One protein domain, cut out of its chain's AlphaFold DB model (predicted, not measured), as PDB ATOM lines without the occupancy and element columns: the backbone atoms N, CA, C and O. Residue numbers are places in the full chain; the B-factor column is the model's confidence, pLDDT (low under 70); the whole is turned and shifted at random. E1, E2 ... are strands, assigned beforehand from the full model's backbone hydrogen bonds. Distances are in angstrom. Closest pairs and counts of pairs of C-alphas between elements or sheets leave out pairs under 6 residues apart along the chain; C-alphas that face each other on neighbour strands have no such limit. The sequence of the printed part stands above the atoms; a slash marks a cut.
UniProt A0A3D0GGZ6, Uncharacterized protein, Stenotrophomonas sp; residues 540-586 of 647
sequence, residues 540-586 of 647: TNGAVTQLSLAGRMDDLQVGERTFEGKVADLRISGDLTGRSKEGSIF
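Overview. This is residues 540 to 586 of the 647 residues of an uncharacterized protein of Stenotrophomonas sp (UniProt A0A3D0GGZ6). One long two-stranded ribbon, the hairpin of E1 and E2, twists and bends round on itself; its tip, residues 557 to 562, stands free, and E2 at the other end folds back into the small hairpin with E3. The 47 printed residues, all strand in class, hold E1, E2 and E3 in that order, a meander, each strand the antiparallel neighbour of the one before. The whole is only just compact, close to loose, with a radius of gyration of the C-alphas of 11.0 A and spans of 26 by 25 by 22 A.

Along the chain. E1, residues 542 to 558, begins at C-alpha (199.097, 146.710, 148.241), is 20.3 A long and bends by 128 degrees at residue 552. E2, residues 561 to 581, is 22.8 A long and bends by 130 degrees at residue 575. E3, residues 584 to 586, is 6.4 A long and ends at C-alpha (191.392, 139.107, 147.301).

Arrangement. E2 pairs with E1 over residues 561 to 578, with N 549 and O 570 2.8 A apart, and with E3 over 579 to 581, with N 579 and O 586 2.8 A apart.

Size, cuts and confidence. The sheet is twisted, both links are tight, the printed part has no cut, and no printed residue is under 70 in pLDDT.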
ATOM      1  N   THR A 540     200.004 144.089 141.514       84.38
ATOM      2  CA  THR A 540     200.844 144.552 142.616       84.38
ATOM      3  C   THR A 540     200.013 144.527 143.889       84.38
ATOM      4  O   THR A 540     199.067 145.300 144.022       84.38
ATOM      5  N   ASN A 541     200.367 143.638 144.818       87.50
ATOM      6  CA  ASN A 541     199.754 143.596 146.146       87.50
ATOM      7  C   ASN A 541     199.988 144.921 146.878       87.50
ATOM      8  O   ASN A 541     201.094 145.470 146.820       87.50
ATOM      9  N   GLY A 542     198.983 145.408 147.603       88.81
ATOM     10  CA  GLY A 542     199.097 146.710 148.241       88.81
ATOM     11  C   GLY A 542     197.841 147.225 148.924       88.81
ATOM     12  O   GLY A 542     196.831 146.528 148.986       88.81
ATOM     13  N   ALA A 543     197.917 148.454 149.424       88.88
ATOM     14  CA  ALA A 543     196.813 149.125 150.103       88.88
ATOM     15  C   ALA A 543     195.757 149.648 149.113       88.88
ATOM     16  O   ALA A 543     196.101 150.095 148.018       88.88
ATOM     17  N   VAL A 544     194.490 149.608 149.526       88.38
ATOM     18  CA  VAL A 544     193.291 150.102 148.832       88.38
ATOM     19  C   VAL A 544     192.422 150.832 149.848       88.38
ATOM     20  O   VAL A 544     192.192 150.321 150.943       88.38
ATOM     21  N   THR A 545     191.926 152.011 149.484       86.50
ATOM     22  CA  THR A 545     191.030 152.807 150.335       86.50
ATOM     23  C   THR A 545     189.572 152.682 149.932       86.50
ATOM     24  O   THR A 545     188.685 152.685 150.784       86.50
ATOM     25  N   GLN A 546     189.314 152.570 148.630       88.62
ATOM     26  CA  GLN A 546     187.972 152.432 148.084       88.62
ATOM     27  C   GLN A 546     187.947 151.377 146.994       88.62
ATOM     28  O   GLN A 546     188.899 151.220 146.231       88.62
ATOM     29  N   LEU A 547     186.834 150.663 146.925       89.69
ATOM     30  CA  LEU A 547     186.630 149.552 146.019       89.69
ATOM     31  C   LEU A 547     185.155 149.513 145.626       89.69
ATOM     32  O   LEU A 547     184.286 149.453 146.492       89.69
ATOM     33  N   SER A 548     184.872 149.535 144.330       91.00
ATOM     34  CA  SER A 548     183.535 149.286 143.790       91.00
ATOM     35  C   SER A 548     183.622 148.180 142.760       91.00
ATOM     36  O   SER A 548     184.491 148.215 141.890       91.00
ATOM     37  N   LEU A 549     182.760 147.178 142.887       91.81
ATOM     38  CA  LEU A 549     182.851 145.934 142.139       91.81
ATOM     39  C   LEU A 549     181.489 145.483 141.632       91.81
ATOM     40  O   LEU A 549     180.495 145.531 142.346       91.81
ATOM     41  N   ALA A 550     181.488 144.937 140.426       90.88
ATOM     42  CA  ALA A 550     180.375 144.229 139.824       90.88
ATOM     43  C   ALA A 550     180.895 142.912 139.240       90.88
ATOM     44  O   ALA A 550     181.904 142.894 138.525       90.88
ATOM     45  N   GLY A 551     180.217 141.801 139.525       88.50
ATOM     46  CA  GLY A 551     180.618 140.492 139.014       88.50
ATOM     47  C   GLY A 551     180.360 139.339 139.973       88.50
ATOM     48  O   GLY A 551     179.430 139.370 140.781       88.50
ATOM     49  N   ARG A 552     181.161 138.279 139.833       86.31
ATOM     50  CA  ARG A 552     181.069 137.088 140.681       86.31
ATOM     51  C   ARG A 552     181.959 137.226 141.915       86.31
ATOM     52  O   ARG A 552     183.173 137.388 141.822       86.31
ATOM     53  N   MET A 553     181.326 137.105 143.070       89.12
ATOM     54  CA  MET A 553     181.955 137.071 144.377       89.12
ATOM     55  C   MET A 553     181.900 135.634 144.893       89.12
ATOM     56  O   MET A 553     180.814 135.072 145.055       89.12
ATOM     57  N   ASP A 554     183.067 135.024 145.088       87.31
ATOM     58  CA  ASP A 554     183.148 133.640 145.558       87.31
ATOM     59  C   ASP A 554     182.805 133.552 147.044       87.31
ATOM     60  O   ASP A 554     182.048 132.676 147.435       87.31
ATOM     61  N   ASP A 555     183.357 134.468 147.841       91.06
ATOM     62  CA  ASP A 555     183.099 134.598 149.276       91.06
ATOM     63  C   ASP A 555     183.368 136.048 149.701       91.06
ATOM     64  O   ASP A 555     184.401 136.629 149.358       91.06
ATOM     65  N   LEU A 556     182.430 136.628 150.438       90.62
ATOM     66  CA  LEU A 556     182.559 137.876 151.173       90.62
ATOM     67  C   LEU A 556     182.234 137.612 152.636       90.62
ATOM     68  O   LEU A 556     181.076 137.447 153.017       90.62
ATOM     69  N   GLN A 557     183.267 137.651 153.462       91.19
ATOM     70  CA  GLN A 557     183.166 137.547 154.907       91.19
ATOM     71  C   GLN A 557     183.138 138.947 155.516       91.19
ATOM     72  O   GLN A 557     184.035 139.754 155.274       91.19
ATOM     73  N   VAL A 558     182.110 139.221 156.317       87.44
ATOM     74  CA  VAL A 558     181.895 140.482 157.041       87.44
ATOM     75  C   VAL A 558     181.606 140.134 158.496       87.44
ATOM     76  O   VAL A 558     180.486 139.756 158.854       87.44
ATOM     77  N   GLY A 559     182.628 140.220 159.347       82.81
ATOM     78  CA  GLY A 559     182.558 139.659 160.697       82.81
ATOM     79  C   GLY A 559     182.231 138.160 160.663       82.81
ATOM     80  O   GLY A 559     183.008 137.371 160.140       82.81
ATOM     81  N   GLU A 560     181.079 137.770 161.214       80.06
ATOM     82  CA  GLU A 560     180.612 136.371 161.257       80.06
ATOM     83  C   GLU A 560     179.694 135.983 160.083       80.06
ATOM     84  O   GLU A 560     179.228 134.847 160.009       80.06
ATOM     85  N   ARG A 561     179.370 136.925 159.188       84.31
ATOM     86  CA  ARG A 561     178.462 136.688 158.058       84.31
ATOM     87  C   ARG A 561     179.250 136.414 156.788       84.31
ATOM     88  O   ARG A 561     180.201 137.134 156.497       84.31
ATOM     89  N   THR A 562     178.778 135.449 156.009       88.31
ATOM     90  CA  THR A 562     179.306 135.122 154.683       88.31
ATOM     91  C   THR A 562     178.248 135.410 153.624       88.31
ATOM     92  O   THR A 562     177.082 135.044 153.785       88.31
ATOM     93  N   PHE A 563     178.662 136.072 152.551       86.94
ATOM     94  CA  PHE A 563     177.860 136.358 151.369       86.94
ATOM     95  C   PHE A 563     178.551 135.754 150.146       86.94
ATOM     96  O   PHE A 563     179.765 135.856 150.007       86.94
ATOM     97  N   GLU A 564     177.785 135.166 149.233       89.88
ATOM     98  CA  GLU A 564     178.306 134.556 148.005       89.88
ATOM     99  C   GLU A 564     177.359 134.856 146.838       89.88
ATOM    100  O   GLU A 564     176.153 135.032 147.035       89.88
ATOM    101  N   GLY A 565     177.886 134.877 145.611       87.06
ATOM    102  CA  GLY A 565     177.079 134.961 144.396       87.06
ATOM    103  C   GLY A 565     177.431 136.133 143.487       87.06
ATOM    104  O   GLY A 565     178.537 136.668 143.504       87.06
ATOM    105  N   LYS A 566     176.492 136.494 142.609       87.25
ATOM    106  CA  LYS A 566     176.656 137.642 141.713       87.25
ATOM    107  C   LYS A 566     176.196 138.907 142.424       87.25
ATOM    108  O   LYS A 566     175.070 138.935 142.907       87.25
ATOM    109  N   VAL A 567     177.046 139.925 142.410       88.25
ATOM    110  CA  VAL A 567     176.747 141.273 142.904       88.25
ATOM    111  C   VAL A 567     176.739 142.235 141.722       88.25
ATOM    112  O   VAL A 567     177.612 142.163 140.850       88.25
ATOM    113  N   ALA A 568     175.723 143.091 141.655       85.62
ATOM    114  CA  ALA A 568     175.645 144.143 140.648       85.62
ATOM    115  C   ALA A 568     176.455 145.368 141.082       85.62
ATOM    116  O   ALA A 568     177.061 146.014 140.232       85.62
ATOM    117  N   ASP A 569     176.481 145.660 142.384       85.19
ATOM    118  CA  ASP A 569     177.262 146.756 142.955       85.19
ATOM    119  C   ASP A 569     177.691 146.422 144.391       85.19
ATOM    120  O   ASP A 569     176.875 146.374 145.305       85.19
ATOM    121  N   LEU A 570     178.979 146.175 144.598       88.56
ATOM    122  CA  LEU A 570     179.603 146.030 145.908       88.56
ATOM    123  C   LEU A 570     180.512 147.235 146.124       88.56
ATOM    124  O   LEU A 570     181.518 147.358 145.428       88.56
ATOM    125  N   ARG A 571     180.199 148.095 147.096       89.00
ATOM    126  CA  ARG A 571     181.022 149.264 147.442       89.00
ATOM    127  C   ARG A 571     181.610 149.112 148.823       89.00
ATOM    128  O   ARG A 571     180.898 148.845 149.788       89.00
ATOM    129  N   ILE A 572     182.913 149.317 148.913       87.94
ATOM    130  CA  ILE A 572     183.680 149.208 150.140       87.94
ATOM    131  C   ILE A 572     184.567 150.442 150.250       87.94
ATOM    132  O   ILE A 572     185.262 150.803 149.303       87.94
ATOM    133  N   SER A 573     184.566 151.067 151.420       86.69
ATOM    134  CA  SER A 573     185.511 152.123 151.784       86.69
ATOM    135  C   SER A 573     186.099 151.799 153.150       86.69
ATOM    136  O   SER A 573     185.371 151.408 154.068       86.69
ATOM    137  N   GLY A 574     187.417 151.885 153.285       85.31
ATOM    138  CA  GLY A 574     188.126 151.460 154.485       85.31
ATOM    139  C   GLY A 574     189.618 151.272 154.262       85.31
ATOM    140  O   GLY A 574     190.162 151.725 153.266       85.31
ATOM    141  N   ASP A 575     190.277 150.602 155.196       89.31
ATOM    142  CA  ASP A 575     191.703 150.298 155.115       89.31
ATOM    143  C   ASP A 575     191.849 148.838 154.679       89.31
ATOM    144  O   ASP A 575     191.736 147.911 155.487       89.31
ATOM    145  N   LEU A 576     192.006 148.628 153.371       89.38
ATOM    146  CA  LEU A 576     192.040 147.309 152.747       89.38
ATOM    147  C   LEU A 576     193.420 147.009 152.167       89.38
ATOM    148  O   LEU A 576     194.122 147.894 151.687       89.38
ATOM    149  N   THR A 577     193.764 145.729 152.106       91.56
ATOM    150  CA  THR A 577     194.916 145.228 151.359       91.56
ATOM    151  C   THR A 577     194.423 144.318 150.241       91.56
ATOM    152  O   THR A 577     193.764 143.307 150.498       91.56
ATOM    153  N   GLY A 578     194.742 144.671 148.999       90.88
ATOM    154  CA  GLY A 578     194.484 143.862 147.815       90.88
ATOM    155  C   GLY A 578     195.650 142.925 147.501       90.88
ATOM    156  O   GLY A 578     196.821 143.299 147.629       90.88
ATOM    157  N   ARG A 579     195.341 141.701 147.070       89.56
ATOM    158  CA  ARG A 579     196.317 140.704 146.610       89.56
ATOM    159  C   ARG A 579     195.734 139.773 145.553       89.56
ATOM    160  O   ARG A 579     194.522 139.584 145.497       89.56
ATOM    161  N   SER A 580     196.589 139.136 144.766       85.12
ATOM    162  CA  SER A 580     196.206 138.043 143.866       85.12
ATOM    163  C   SER A 580     196.627 136.682 144.405       85.12
ATOM    164  O   SER A 580     197.616 136.581 145.129       85.12
ATOM    165  N   LYS A 581     195.873 135.636 144.056       80.00
ATOM    166  CA  LYS A 581     196.323 134.244 144.159       80.00
ATOM    167  C   LYS A 581     195.477 133.356 143.244       80.00
ATOM    168  O   LYS A 581     194.252 133.407 143.324       80.00
ATOM    169  N   GLU A 582     196.121 132.513 142.433       74.75
ATOM    170  CA  GLU A 582     195.452 131.494 141.597       74.75
ATOM    171  C   GLU A 582     194.307 132.067 140.729       74.75
ATOM    172  O   GLU A 582     193.253 131.452 140.578       74.75
ATOM    173  N   GLY A 583     194.474 133.287 140.205       70.88
ATOM    174  CA  GLY A 583     193.490 133.924 139.318       70.88
ATOM    175  C   GLY A 583     192.298 134.558 140.032       70.88
ATOM    176  O   GLY A 583     191.460 135.190 139.388       70.88
ATOM    177  N   SER A 584     192.242 134.444 141.359       83.31
ATOM    178  CA  SER A 584     191.328 135.206 142.203       83.31
ATOM    179  C   SER A 584     191.997 136.484 142.714       83.31
ATOM    180  O   SER A 584     193.193 136.510 143.026       83.31
ATOM    181  N   ILE A 585     191.198 137.542 142.848       88.19
ATOM    182  CA  ILE A 585     191.598 138.793 143.503       88.19
ATOM    183  C   ILE A 585     190.988 138.797 144.900       88.19
ATOM    184  O   ILE A 585     189.795 138.543 145.062       88.19
ATOM    185  N   PHE A 586     191.804 139.071 145.908       91.06
ATOM    186  CA  PHE A 586     191.392 139.107 147.301       91.06
ATOM    187  C   PHE A 586     191.587 140.507 147.855       91.06
ATOM    188  O   PHE A 586     192.662 141.080 147.689       91.06
TER     189      PHE A 586